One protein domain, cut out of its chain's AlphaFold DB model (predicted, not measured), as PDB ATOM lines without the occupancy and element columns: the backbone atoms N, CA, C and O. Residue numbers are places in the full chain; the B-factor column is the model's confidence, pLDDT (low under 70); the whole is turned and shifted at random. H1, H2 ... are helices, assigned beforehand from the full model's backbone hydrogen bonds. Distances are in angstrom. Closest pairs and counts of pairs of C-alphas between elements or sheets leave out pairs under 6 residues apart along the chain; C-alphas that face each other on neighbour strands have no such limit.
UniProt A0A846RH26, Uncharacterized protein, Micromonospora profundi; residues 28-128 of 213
ATOM      1  N   SER A  28     512.626 213.091 803.890       53.44
ATOM      2  CA  SER A  28     513.766 212.168 803.907       53.44
ATOM      3  C   SER A  28     514.417 212.108 805.289       53.44
ATOM      4  O   SER A  28     514.733 211.020 805.764       53.44
ATOM      5  N   ASP A  29     514.533 213.255 805.965       65.56
ATOM      6  CA  ASP A  29     515.151 213.346 807.289       65.56
ATOM      7  C   ASP A  29     514.300 212.644 808.357       65.56
ATOM      8  O   ASP A  29     514.824 211.821 809.103       65.56
ATOM      9  N   LEU A  30     512.978 212.857 808.399       67.88
ATOM     10  CA  LEU A  30     512.113 212.235 809.416       67.88
ATOM     11  C   LEU A  30     512.065 210.700 809.310       67.88
ATOM     12  O   LEU A  30     512.045 210.001 810.325       67.88
ATOM     13  N   THR A  31     512.065 210.169 808.086       75.88
ATOM     14  CA  THR A  31     512.043 208.717 807.846       75.88
ATOM     15  C   THR A  31     513.354 208.071 808.299       75.88
ATOM     16  O   THR A  31     513.339 207.051 808.987       75.88
ATOM     17  N   ILE A  32     514.488 208.706 807.984       73.88
ATOM     18  CA  ILE A  32     515.817 208.270 808.432       73.88
ATOM     19  C   ILE A  32     515.929 208.389 809.959       73.88
ATOM     20  O   ILE A  32     516.397 207.459 810.613       73.88
ATOM     21  N   HIS A  33     515.443 209.482 810.552       73.38
ATOM     22  CA  HIS A  33     515.429 209.667 812.004       73.38
ATOM     23  C   HIS A  33     514.569 208.627 812.718       73.38
ATOM     24  O   HIS A  33     514.982 208.116 813.759       73.38
ATOM     25  N   THR A  34     513.413 208.272 812.157       80.94
ATOM     26  CA  THR A  34     512.542 207.228 812.710       80.94
ATOM     27  C   THR A  34     513.246 205.875 812.710       80.94
ATOM     28  O   THR A  34     513.287 205.228 813.752       80.94
ATOM     29  N   ALA A  35     513.873 205.490 811.594       81.62
ATOM     30  CA  ALA A  35     514.602 204.226 811.483       81.62
ATOM     31  C   ALA A  35     515.788 204.146 812.460       81.62
ATOM     32  O   ALA A  35     515.930 203.161 813.179       81.62
ATOM     33  N   VAL A  36     516.594 205.211 812.561       79.06
ATOM     34  CA  VAL A  36     517.725 205.275 813.507       79.06
ATOM     35  C   VAL A  36     517.237 205.217 814.958       79.06
ATOM     36  O   VAL A  36     517.811 204.507 815.783       79.06
ATOM     37  N   THR A  37     516.151 205.926 815.276       81.25
ATOM     38  CA  THR A  37     515.546 205.898 816.616       81.25
ATOM     39  C   THR A  37     515.029 204.501 816.950       81.25
ATOM     40  O   THR A  37     515.234 204.022 818.064       81.25
ATOM     41  N   GLU A  38     514.391 203.828 815.992       84.81
ATOM     42  CA  GLU A  38     513.897 202.464 816.157       84.81
ATOM     43  C   GLU A  38     515.047 201.483 816.410       84.81
ATOM     44  O   GLU A  38     515.009 200.755 817.401       84.81
ATOM     45  N   GLU A  39     516.113 201.520 815.607       82.50
ATOM     46  CA  GLU A  39     517.297 200.668 815.795       82.50
ATOM     47  C   GLU A  39     517.951 200.872 817.171       82.50
ATOM     48  O   GLU A  39     518.287 199.902 817.858       82.50
ATOM     49  N   MET A  40     518.083 202.124 817.622       77.69
ATOM     50  CA  MET A  40     518.643 202.443 818.939       77.69
ATOM     51  C   MET A  40     517.756 201.947 820.085       77.69
ATOM     52  O   MET A  40     518.267 201.427 821.080       77.69
ATOM     53  N   LEU A  41     516.435 202.074 819.955       81.31
ATOM     54  CA  LEU A  41     515.483 201.571 820.944       81.31
ATOM     55  C   LEU A  41     515.453 200.040 820.985       81.31
ATOM     56  O   LEU A  41     515.372 199.467 822.072       81.31
ATOM     57  N   VAL A  42     515.566 199.373 819.834       84.88
ATOM     58  CA  VAL A  42     515.681 197.911 819.741       84.88
ATOM     59  C   VAL A  42     516.958 197.427 820.426       84.88
ATOM     60  O   VAL A  42     516.896 196.511 821.249       84.88
ATOM     61  N   ALA A  43     518.098 198.070 820.164       81.44
ATOM     62  CA  ALA A  43     519.362 197.733 820.812       81.44
ATOM     63  C   ALA A  43     519.300 197.942 822.336       81.44
ATOM     64  O   ALA A  43     519.711 197.068 823.101       81.44
ATOM     65  N   ALA A  44     518.721 199.061 822.792       77.38
ATOM     66  CA  ALA A  44     518.536 199.349 824.215       77.38
ATOM     67  C   ALA A  44     517.600 198.336 824.897       77.38
ATOM     68  O   ALA A  44     517.862 197.881 826.015       77.38
ATOM     69  N   TRP A  45     516.519 197.946 824.217       79.25
ATOM     70  CA  TRP A  45     515.589 196.926 824.689       79.25
ATOM     71  C   TRP A  45     516.280 195.574 824.852       79.25
ATOM     72  O   TRP A  45     516.155 194.956 825.909       79.25
ATOM     73  N   GLN A  46     517.042 195.146 823.844       82.50
ATOM     74  CA  GLN A  46     517.751 193.867 823.856       82.50
ATOM     75  C   GLN A  46     518.869 193.825 824.902       82.50
ATOM     76  O   GLN A  46     519.053 192.806 825.567       82.50
ATOM     77  N   ALA A  47     519.580 194.936 825.110       78.75
ATOM     78  CA  ALA A  47     520.573 195.054 826.176       78.75
ATOM     79  C   ALA A  47     519.948 194.930 827.577       78.75
ATOM     80  O   ALA A  47     520.581 194.418 828.498       78.75
ATOM     81  N   THR A  48     518.694 195.368 827.735       75.06
ATOM     82  CA  THR A  48     517.992 195.382 829.026       75.06
ATOM     83  C   THR A  48     517.234 194.081 829.306       75.06
ATOM     84  O   THR A  48     517.244 193.588 830.430       75.06
ATOM     85  N   ASN A  49     516.573 193.516 828.292       78.12
ATOM     86  CA  ASN A  49     515.641 192.389 828.429       78.12
ATOM     87  C   ASN A  49     516.157 191.085 827.791       78.12
ATOM     88  O   ASN A  49     515.465 190.068 827.819       78.12
ATOM     89  N   GLY A  50     517.367 191.095 827.224       74.69
ATOM     90  CA  GLY A  50     517.925 189.984 826.454       74.69
ATOM     91  C   GLY A  50     517.401 189.930 825.016       74.69
ATOM     92  O   GLY A  50     516.677 190.810 824.558       74.69
ATOM     93  N   SER A  51     517.756 188.877 824.279       68.88
ATOM     94  CA  SER A  51     517.433 188.711 822.851       68.88
ATOM     95  C   SER A  51     515.968 188.329 822.565       68.88
ATOM     96  O   SER A  51     515.710 187.525 821.671       68.88
ATOM     97  N   GLY A  52     515.018 188.823 823.360       68.44
ATOM     98  CA  GLY A  52     513.587 188.585 823.159       68.44
ATOM     99  C   GLY A  52     513.006 189.411 822.010       68.44
ATOM    100  O   GLY A  52     513.626 190.372 821.548       68.44
ATOM    101  N   ASP A  53     511.798 189.043 821.580       78.50
ATOM    102  CA  ASP A  53     511.069 189.763 820.535       78.50
ATOM    103  C   ASP A  53     510.879 191.238 820.913       78.50
ATOM    104  O   ASP A  53     510.565 191.589 822.059       78.50
ATOM    105  N   THR A  54     511.090 192.118 819.938       74.94
ATOM    106  CA  THR A  54     510.876 193.552 820.109       74.94
ATOM    107  C   THR A  54     509.375 193.846 820.146       74.94
ATOM    108  O   THR A  54     508.618 193.333 819.320       74.94
ATOM    109  N   PRO A  55     508.894 194.666 821.096       78.69
ATOM    110  CA  PRO A  55     507.473 194.964 821.178       78.69
ATOM    111  C   PRO A  55     506.980 195.734 819.948       78.69
ATOM    112  O   PRO A  55     507.586 196.729 819.554       78.69
ATOM    113  N   ALA A  56     505.822 195.356 819.401       79.31
ATOM    114  CA  ALA A  56     505.238 196.014 818.224       79.31
ATOM    115  C   ALA A  56     504.932 197.516 818.429       79.31
ATOM    116  O   ALA A  56     504.852 198.276 817.467       79.31
ATOM    117  N   TRP A  57     504.790 197.973 819.680       77.12
ATOM    118  CA  TRP A  57     504.580 199.390 820.000       77.12
ATOM    119  C   TRP A  57     505.845 200.250 819.839       77.12
ATOM    120  O   TRP A  57     505.745 201.475 819.779       77.12
ATOM    121  N   LEU A  58     507.027 199.633 819.763       78.12
ATOM    122  CA  LEU A  58     508.321 200.317 819.789       78.12
ATOM    123  C   LEU A  58     508.564 201.131 818.506       78.12
ATOM    124  O   LEU A  58     509.010 202.272 818.601       78.12
ATOM    125  N   SER A  59     508.142 200.623 817.343       79.75
ATOM    126  CA  SER A  59     508.187 201.364 816.069       79.75
ATOM    127  C   SER A  59     507.319 202.633 816.112       79.75
ATOM    128  O   SER A  59     507.770 203.728 815.777       79.75
ATOM    129  N   ARG A  60     506.100 202.539 816.666       78.62
ATOM    130  CA  ARG A  60     505.201 203.699 816.834       78.62
ATOM    131  C   ARG A  60     505.782 204.754 817.780       78.62
ATOM    132  O   ARG A  60     505.612 205.952 817.559       78.62
ATOM    133  N   VAL A  61     506.478 204.324 818.831       77.38
ATOM    134  CA  VAL A  61     507.164 205.227 819.766       77.38
ATOM    135  C   VAL A  61     508.405 205.857 819.134       77.38
ATOM    136  O   VAL A  61     508.658 207.039 819.368       77.38
ATOM    137  N   ALA A  62     509.131 205.123 818.288       81.31
ATOM    138  CA  ALA A  62     510.257 205.656 817.530       81.31
ATOM    139  C   ALA A  62     509.826 206.801 816.604       81.31
ATOM    140  O   ALA A  62     510.477 207.842 816.596       81.31
ATOM    141  N   THR A  63     508.689 206.670 815.907       82.06
ATOM    142  CA  THR A  63     508.130 207.750 815.072       82.06
ATOM    143  C   THR A  63     507.823 209.008 815.887       82.06
ATOM    144  O   THR A  63     508.161 210.119 815.481       82.06
ATOM    145  N   LEU A  64     507.207 208.848 817.063       77.81
ATOM    146  CA  LEU A  64     506.853 209.976 817.931       77.81
ATOM    147  C   LEU A  64     508.085 210.669 818.520       77.81
ATOM    148  O   LEU A  64     508.106 211.892 818.637       77.81
ATOM    149  N   LEU A  65     509.117 209.902 818.875       77.69
ATOM    150  CA  LEU A  65     510.374 210.453 819.371       77.69
ATOM    151  C   LEU A  65     511.177 211.128 818.257       77.69
ATOM    152  O   LEU A  65     511.690 212.218 818.484       77.69
ATOM    153  N   ALA A  66     511.234 210.549 817.057       77.69
ATOM    154  CA  ALA A  66     511.921 211.132 815.905       77.69
ATOM    155  C   ALA A  66     511.308 212.468 815.453       77.69
ATOM    156  O   ALA A  66     512.021 213.331 814.953       77.69
ATOM    157  N   ALA A  67     510.005 212.668 815.670       76.00
ATOM    158  CA  ALA A  67     509.347 213.949 815.420       76.00
ATOM    159  C   ALA A  67     509.698 215.037 816.459       76.00
ATOM    160  O   ALA A  67     509.540 216.223 816.177       76.00
ATOM    161  N   GLY A  68     510.145 214.649 817.661       68.06
ATOM    162  CA  GLY A  68     510.432 215.561 818.777       68.06
ATOM    163  C   GLY A  68     511.916 215.731 819.121       68.06
ATOM    164  O   GLY A  68     512.278 216.709 819.776       68.06
ATOM    165  N   TYR A  69     512.778 214.807 818.697       61.22
ATOM    166  CA  TYR A  69     514.223 214.863 818.907       61.22
ATOM    167  C   TYR A  69     514.930 215.342 817.640       61.22
ATOM    168  O   TYR A  69     514.656 214.872 816.540       61.22
ATOM    169  N   GLY A  70     515.853 216.293 817.809       60.88
ATOM    170  CA  GLY A  70     516.734 216.763 816.739       60.88
ATOM    171  C   GLY A  70     517.694 215.673 816.229       60.88
ATOM    172  O   GLY A  70     517.591 214.511 816.625       60.88
ATOM    173  N   PRO A  71     518.662 216.028 815.365       61.78
ATOM    174  CA  PRO A  71     519.505 215.044 814.693       61.78
ATOM    175  C   PRO A  71     520.260 214.153 815.688       61.78
ATOM    176  O   PRO A  71     520.993 214.644 816.548       61.78
ATOM    177  N   MET A  72     520.075 212.836 815.557       63.12
ATOM    178  CA  MET A  72     520.720 211.843 816.417       63.12
ATOM    179  C   MET A  72     522.187 211.599 816.035       63.12
ATOM    180  O   MET A  72     522.540 211.650 814.853       63.12
ATOM    181  N   PRO A  73     523.058 211.303 817.018       59.66
ATOM    182  CA  PRO A  73     524.440 210.929 816.752       59.66
ATOM    183  C   PRO A  73     524.524 209.587 816.009       59.66
ATOM    184  O   PRO A  73     523.802 208.646 816.317       59.66
ATOM    185  N   VAL A  74     525.468 209.488 815.066       57.12
ATOM    186  CA  VAL A  74     525.687 208.303 814.207       57.12
ATOM    187  C   VAL A  74     526.134 207.064 815.003       57.12
ATOM    188  O   VAL A  74     525.940 205.937 814.562       57.12
ATOM    189  N   THR A  75     526.722 207.258 816.187       60.38
ATOM    190  CA  THR A  75     527.135 206.177 817.092       60.38
ATOM    191  C   THR A  75     526.455 206.337 818.452       60.38
ATOM    192  O   THR A  75     526.764 207.306 819.155       60.38
ATOM    193  N   PRO A  76     525.567 205.408 818.846       60.06
ATOM    194  CA  PRO A  76     524.931 205.411 820.159       60.06
ATOM    195  C   PRO A  76     525.956 205.207 821.275       60.06
ATOM    196  O   PRO A  76     526.798 204.316 821.189       60.06
ATOM    197  N   THR A  77     525.856 205.988 822.349       75.19
ATOM    198  CA  THR A  77     526.470 205.636 823.638       75.19
ATOM    199  C   THR A  77     525.448 204.913 824.516       75.19
ATOM    200  O   THR A  77     524.246 205.133 824.355       75.19
ATOM    201  N   ASP A  78     525.905 204.103 825.478       73.69
ATOM    202  CA  ASP A  78     525.023 203.410 826.437       73.69
ATOM    203  C   ASP A  78     524.100 204.387 827.190       73.69
ATOM    204  O   ASP A  78     522.920 204.114 827.398       73.69
ATOM    205  N   GLU A  79     524.612 205.571 827.537       75.19
ATOM    206  CA  GLU A  79     523.839 206.651 828.162       75.19
ATOM    207  C   GLU A  79     522.739 207.191 827.231       75.19
ATOM    208  O   GLU A  79     521.597 207.368 827.656       75.19
ATOM    209  N   THR A  80     523.049 207.377 825.943       71.88
ATOM    210  CA  THR A  80     522.063 207.812 824.937       71.88
ATOM    211  C   THR A  80     520.983 206.748 824.740       71.88
ATOM    212  O   THR A  80     519.798 207.071 824.697       71.88
ATOM    213  N   ALA A  81     521.369 205.471 824.679       72.12
ATOM    214  CA  ALA A  81     520.445 204.348 824.548       72.12
ATOM    215  C   ALA A  81     519.502 204.234 825.761       72.12
ATOM    216  O   ALA A  81     518.289 204.089 825.598       72.12
ATOM    217  N   HIS A  82     520.033 204.377 826.980       74.25
ATOM    218  CA  HIS A  82     519.236 204.374 828.208       74.25
ATOM    219  C   HIS A  82     518.264 205.562 828.285       74.25
ATOM    220  O   HIS A  82     517.100 205.400 828.666       74.25
ATOM    221  N   HIS A  83     518.715 206.755 827.887       78.69
ATOM    222  CA  HIS A  83     517.870 207.945 827.826       78.69
ATOM    223  C   HIS A  83     516.720 207.775 826.824       78.69
ATOM    224  O   HIS A  83     515.571 208.067 827.151       78.69
ATOM    225  N   LEU A  84     517.003 207.241 825.631       76.31
ATOM    226  CA  LEU A  84     515.980 206.961 824.622       76.31
ATOM    227  C   LEU A  84     514.983 205.907 825.091       76.31
ATOM    228  O   LEU A  84     513.786 206.104 824.912       76.31
ATOM    229  N   LEU A  85     515.436 204.837 825.749       76.94
ATOM    230  CA  LEU A  85     514.537 203.831 826.314       76.94
ATOM    231  C   LEU A  85     513.622 204.432 827.392       76.94
ATOM    232  O   LEU A  85     512.421 204.171 827.405       76.94
ATOM    233  N   THR A  86     514.167 205.281 828.264       80.69
ATOM    234  CA  THR A  86     513.387 205.988 829.291       80.69
ATOM    235  C   THR A  86     512.354 206.922 828.658       80.69
ATOM    236  O   THR A  86     511.183 206.905 829.043       80.69
ATOM    237  N   ALA A  87     512.759 207.694 827.644       78.56
ATOM    238  CA  ALA A  87     511.862 208.556 826.881       78.56
ATOM    239  C   ALA A  87     510.789 207.743 826.140       78.56
ATOM    240  O   ALA A  87     509.626 208.133 826.125       78.56
ATOM    241  N   ALA A  88     511.143 206.581 825.591       76.81
ATOM    242  CA  ALA A  88     510.215 205.692 824.911       76.81
ATOM    243  C   ALA A  88     509.163 205.119 825.860       76.81
ATOM    244  O   ALA A  88     507.981 205.137 825.526       76.81
ATOM    245  N   VAL A  89     509.554 204.678 827.057       81.94
ATOM    246  CA  VAL A  89     508.602 204.216 828.080       81.94
ATOM    247  C   VAL A  89     507.666 205.349 828.507       81.94
ATOM    248  O   VAL A  89     506.458 205.138 828.620       81.94
ATOM    249  N   ALA A  90     508.190 206.564 828.700       81.56
ATOM    250  CA  ALA A  90     507.373 207.728 829.040       81.56
ATOM    251  C   ALA A  90     506.374 208.084 827.921       81.56
ATOM    252  O   ALA A  90     505.189 208.277 828.197       81.56
ATOM    253  N   THR A  91     506.816 208.097 826.661       77.69
ATOM    254  CA  THR A  91     505.961 208.352 825.491       77.69
ATOM    255  C   THR A  91     504.925 207.243 825.290       77.69
ATOM    256  O   THR A  91     503.757 207.534 825.031       77.69
ATOM    257  N   ALA A  92     505.299 205.971 825.460       74.62
ATOM    258  CA  ALA A  92     504.369 204.841 825.399       74.62
ATOM    259  C   ALA A  92     503.261 204.971 826.454       74.62
ATOM    260  O   ALA A  92     502.085 204.767 826.163       74.62
ATOM    261  N   LYS A  93     503.620 205.378 827.676       83.31
ATOM    262  CA  LYS A  93     502.649 205.612 828.747       83.31
ATOM    263  C   LYS A  93     501.711 206.777 828.421       83.31
ATOM    264  O   LYS A  93     500.499 206.612 828.506       83.31
ATOM    265  N   ALA A  94     502.251 207.919 827.996       78.50
ATOM    266  CA  ALA A  94     501.447 209.093 827.657       78.50
ATOM    267  C   ALA A  94     500.486 208.828 826.483       78.50
ATOM    268  O   ALA A  94     499.333 209.253 826.509       78.50
ATOM    269  N   THR A  95     500.933 208.088 825.465       77.31
ATOM    270  CA  THR A  95     500.084 207.706 824.323       77.31
ATOM    271  C   THR A  95     498.991 206.720 824.713       77.31
ATOM    272  O   THR A  95     497.859 206.870 824.256       77.31
ATOM    273  N   ALA A  96     499.288 205.754 825.587       78.19
ATOM    274  CA  ALA A  96     498.279 204.847 826.125       78.19
ATOM    275  C   ALA A  96     497.222 205.596 826.953       78.19
ATOM    276  O   ALA A  96     496.027 205.350 826.791       78.19
ATOM    277  N   GLU A  97     497.642 206.543 827.795       85.25
ATOM    278  CA  GLU A  97     496.738 207.387 828.584       85.25
ATOM    279  C   GLU A  97     495.857 208.274 827.691       85.25
ATOM    280  O   GLU A  97     494.646 208.339 827.898       85.25
ATOM    281  N   ALA A  98     496.434 208.896 826.658       79.69
ATOM    282  CA  ALA A  98     495.685 209.700 825.696       79.69
ATOM    283  C   ALA A  98     494.662 208.859 824.913       79.69
ATOM    284  O   ALA A  98     493.505 209.259 824.792       79.69
ATOM    285  N   ALA A  99     495.051 207.671 824.440       79.69
ATOM    286  CA  ALA A  99     494.151 206.760 823.733       79.69
ATOM    287  C   ALA A  99     493.004 206.264 824.631       79.69
ATOM    288  O   ALA A  99     491.863 206.164 824.177       79.69
ATOM    289  N   ALA A 100     493.285 205.988 825.909       86.88
ATOM    290  CA  ALA A 100     492.265 205.617 826.883       86.88
ATOM    291  C   ALA A 100     491.286 206.772 827.145       86.88
ATOM    292  O   ALA A 100     490.074 206.562 827.136       86.88
ATOM    293  N   ALA A 101     491.793 207.995 827.325       87.50
ATOM    294  CA  ALA A 101     490.962 209.182 827.508       87.50
ATOM    295  C   ALA A 101     490.071 209.453 826.286       87.50
ATOM    296  O   ALA A 101     488.885 209.743 826.434       87.50
ATOM    297  N   GLU A 102     490.612 209.302 825.077       90.19
ATOM    298  CA  GLU A 102     489.855 209.461 823.838       90.19
ATOM    299  C   GLU A 102     488.773 208.383 823.683       90.19
ATOM    300  O   GLU A 102     487.643 208.690 823.306       90.19
ATOM    301  N   ALA A 103     489.077 207.127 824.024       89.62
ATOM    302  CA  ALA A 103     488.093 206.047 824.012       89.62
ATOM    303  C   ALA A 103     486.937 206.316 824.990       89.62
ATOM    304  O   ALA A 103     485.775 206.137 824.623       89.62
ATOM    305  N   ILE A 104     487.240 206.810 826.196       90.06
ATOM    306  CA  ILE A 104     486.230 207.223 827.181       90.06
ATOM    307  C   ILE A 104     485.390 208.386 826.639       90.06
ATOM    308  O   ILE A 104     484.165 208.345 826.730       90.06
ATOM    309  N   ALA A 105     486.023 209.402 826.046       89.75
ATOM    310  CA  ALA A 105     485.316 210.547 825.476       89.75
ATOM    311  C   ALA A 105     484.378 210.135 824.329       89.75
ATOM    312  O   ALA A 105     483.239 210.596 824.268       89.75
ATOM    313  N   ARG A 106     484.824 209.221 823.456       90.31
ATOM    314  CA  ARG A 106     483.998 208.649 822.382       90.31
ATOM    315  C   ARG A 106     482.806 207.868 822.930       90.31
ATOM    316  O   ARG A 106     481.702 208.036 822.418       90.31
ATOM    317  N   GLN A 107     483.008 207.064 823.976       92.38
ATOM    318  CA  GLN A 107     481.916 206.333 824.619       92.38
ATOM    319  C   GLN A 107     480.886 207.291 825.227       92.38
ATOM    320  O   GLN A 107     479.695 207.152 824.966       92.38
ATOM    321  N   LEU A 108     481.340 208.306 825.970       91.88
ATOM    322  CA  LEU A 108     480.455 209.291 826.593       91.88
ATOM    323  C   LEU A 108     479.611 210.039 825.547       91.88
ATOM    324  O   LEU A 108     478.405 210.199 825.723       91.88
ATOM    325  N   ALA A 109     480.234 210.457 824.441       91.06
ATOM    326  CA  ALA A 109     479.541 211.132 823.347       91.06
ATOM    327  C   ALA A 109     478.493 210.225 822.677       91.06
ATOM    328  O   ALA A 109     477.403 210.685 822.329       91.06
ATOM    329  N   HIS A 110     478.799 208.934 822.515       91.50
ATOM    330  CA  HIS A 110     477.847 207.962 821.986       91.50
ATOM    331  C   HIS A 110     476.665 207.731 822.939       91.50
ATOM    332  O   HIS A 110     475.521 207.687 822.484       91.50
ATOM    333  N   ASP A 111     476.914 207.635 824.245       90.56
ATOM    334  CA  ASP A 111     475.866 207.455 825.254       90.56
ATOM    335  C   ASP A 111     474.939 208.681 825.325       90.56
ATOM    336  O   ASP A 111     473.717 208.540 825.420       90.56
ATOM    337  N   GLU A 112     475.493 209.895 825.244       93.25
ATOM    338  CA  GLU A 112     474.716 211.141 825.215       93.25
ATOM    339  C   GLU A 112     473.825 211.216 823.969       93.25
ATOM    340  O   GLU A 112     472.616 211.443 824.077       93.25
ATOM    341  N   PHE A 113     474.400 210.945 822.793       93.19
ATOM    342  CA  PHE A 113     473.659 210.884 821.536       93.19
ATOM    343  C   PHE A 113     472.535 209.844 821.588       93.19
ATOM    344  O   PHE A 113     471.384 210.151 821.269       93.19
ATOM    345  N   SER A 114     472.843 208.627 822.040       91.75
ATOM    346  CA  SER A 114     471.886 207.521 822.112       91.75
ATOM    347  C   SER A 114     470.713 207.846 823.037       91.75
ATOM    348  O   SER A 114     469.557 207.579 822.703       91.75
ATOM    349  N   ASN A 115     470.987 208.481 824.178       90.81
ATOM    350  CA  ASN A 115     469.949 208.916 825.105       90.81
ATOM    351  C   ASN A 115     469.078 210.044 824.534       90.81
ATOM    352  O   ASN A 115     467.858 210.004 824.716       90.81
ATOM    353  N   ASP A 116     469.660 211.023 823.833       92.75
ATOM    354  CA  ASP A 116     468.883 212.096 823.198       92.75
ATOM    355  C   ASP A 116     467.967 211.555 822.094       92.75
ATOM    356  O   ASP A 116     466.771 211.859 822.083       92.75
ATOM    357  N   VAL A 117     468.496 210.692 821.218       92.75
ATOM    358  CA  VAL A 117     467.715 210.024 820.166       92.75
ATOM    359  C   VAL A 117     466.569 209.227 820.781       92.75
ATOM    360  O   VAL A 117     465.421 209.402 820.372       92.75
ATOM    361  N   ARG A 118     466.844 208.415 821.809       92.75
ATOM    362  CA  ARG A 118     465.819 207.605 822.479       92.75
ATOM    363  C   ARG A 118     464.728 208.465 823.116       92.75
ATOM    364  O   ARG A 118     463.550 208.152 822.984       92.75
ATOM    365  N   ARG A 119     465.095 209.572 823.770       91.88
ATOM    366  CA  ARG A 119     464.131 210.509 824.365       91.88
ATOM    367  C   ARG A 119     463.218 211.131 823.308       91.88
ATOM    368  O   ARG A 119     462.008 211.155 823.498       91.88
ATOM    369  N   ARG A 120     463.778 211.617 822.196       91.38
ATOM    370  CA  ARG A 120     462.984 212.222 821.110       91.38
ATOM    371  C   ARG A 120     462.088 211.196 820.423       91.38
ATOM    372  O   ARG A 120     460.931 211.497 820.157       91.38
ATOM    373  N   ALA A 121     462.607 209.992 820.197       88.75
ATOM    374  CA  ALA A 121     461.847 208.870 819.667       88.75
ATOM    375  C   ALA A 121     460.657 208.518 820.576       88.75
ATOM    376  O   ALA A 121     459.538 208.404 820.090       88.75
ATOM    377  N   ALA A 122     460.872 208.438 821.894       88.00
ATOM    378  CA  ALA A 122     459.801 208.201 822.863       88.00
ATOM    379  C   ALA A 122     458.725 209.295 822.818       88.00
ATOM    380  O   ALA A 122     457.538 208.985 822.795       88.00
ATOM    381  N   CYS A 123     459.119 210.572 822.754       86.62
ATOM    382  CA  CYS A 123     458.166 211.675 822.626       86.62
ATOM    383  C   CYS A 123     457.351 211.588 821.328       86.62
ATOM    384  O   CYS A 123     456.135 211.734 821.374       86.62
ATOM    385  N   ALA A 124     457.996 211.318 820.192       87.00
ATOM    386  CA  ALA A 124     457.315 211.215 818.903       87.00
ATOM    387  C   ALA A 124     456.344 210.020 818.853       87.00
ATOM    388  O   ALA A 124     455.237 210.151 818.333       87.00
ATOM    389  N   VAL A 125     456.717 208.880 819.447       87.62
ATOM    390  CA  VAL A 125     455.816 207.725 819.598       87.62
ATOM    391  C   VAL A 125     454.628 208.071 820.501       87.62
ATOM    392  O   VAL A 125     453.488 207.822 820.120       87.62
ATOM    393  N   ASN A 126     454.864 208.706 821.653       83.50
ATOM    394  CA  ASN A 126     453.792 209.107 822.575       83.50
ATOM    395  C   ASN A 126     452.835 210.136 821.955       83.50
ATOM    396  O   ASN A 126     451.633 210.092 822.208       83.50
ATOM    397  N   ASN A 127     453.348 211.026 821.104       84.88
ATOM    398  CA  ASN A 127     452.553 211.988 820.339       84.88
ATOM    399  C   ASN A 127     451.833 211.363 819.130       84.88
ATOM    400  O   ASN A 127     451.134 212.076 818.413       84.88
ATOM    401  N   ARG A 128     452.002 210.054 818.888       85.00
ATOM    402  CA  ARG A 128     451.477 209.324 817.721       85.00
ATOM    403  C   ARG A 128     451.978 209.865 816.371       85.00
ATOM    404  O   ARG A 128     451.333 209.668 815.347       85.00
TER     405      ARG A 128
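Overview. This is residues 28 to 128 of the 213 residues of an uncharacterized protein of Micromonospora profundi (UniProt A0A846RH26). One very long, nearly straight helix, H3, makes the length of this model, and its first part is built into a small compact head with two shorter helices, H1 and H2, that cross it on the same side. The rest of H3, from residue 96 on, sticks out of the head as a bare arm that runs to the last printed residues. The printed part has 101 residues with three named helices, in the order H1, H2, H3, and no named strand; the class is all helix. The whole is extended, with a radius of gyration of the C-alphas of 22.3 A, and spans 75 by 31 by 18 A.

Arrangement. H3, residues 78 to 126, touches both other helices with its first part alone. With residues 78 to 88 it touches H1, residues 28 to 49, which takes part with residues 40 to 45 alone. The closest C-alphas of these two helices are those of Ala 44 and Ala 81, 5.4 A apart, and their lines are about perpendicular, at 74 degrees. With residues 87 to 92 H3 touches H2, residues 57 to 66; the closest C-alphas are those of Val 61 and Ala 88, 6.0 A apart, and here too the lines are about perpendicular, at 74 degrees. H1 and H2 touch each other, with the C-alphas of Thr 34 and Thr 63 closest at 5.0 A. They run opposite ways at a steep tilt of 49 degrees, and their centres are 8.3 A apart. The helix packing is mostly crossed, with no touching pair at a shallow tilt. In H1, H2 and H3 every O i to N i+4 pair is within hydrogen-bond range.

Along the chain. H3 has 49 residues and measures 71.6 A from C-alpha 78 at (525.023, 203.410, 826.437) to C-alpha 126 at (453.792, 209.107, 822.575). H1 has 22 residues and measures 31.6 A, beginning with C-alpha 28 at (513.766, 212.168, 803.907). H2 has 10 residues and measures 14.4 A from C-alpha 57 to C-alpha 66.

Size, cuts and confidence. The C-alphas farthest apart are those of Thr 75 and Arg 128, at 75.7 A. Residues 96 to 128, of which 96 to 126 belong to H3, stand free. The body without them has 68 residues and spans 31 by 28 by 17 A. The link from H1 to H2 is short, with 7 residues, and that from H2 to H3 is long, with 11. The printed part has no cut. Its mean pLDDT is 79.5, and residues 28 to 30, 51 to 52 and 68 to 76 are under 70.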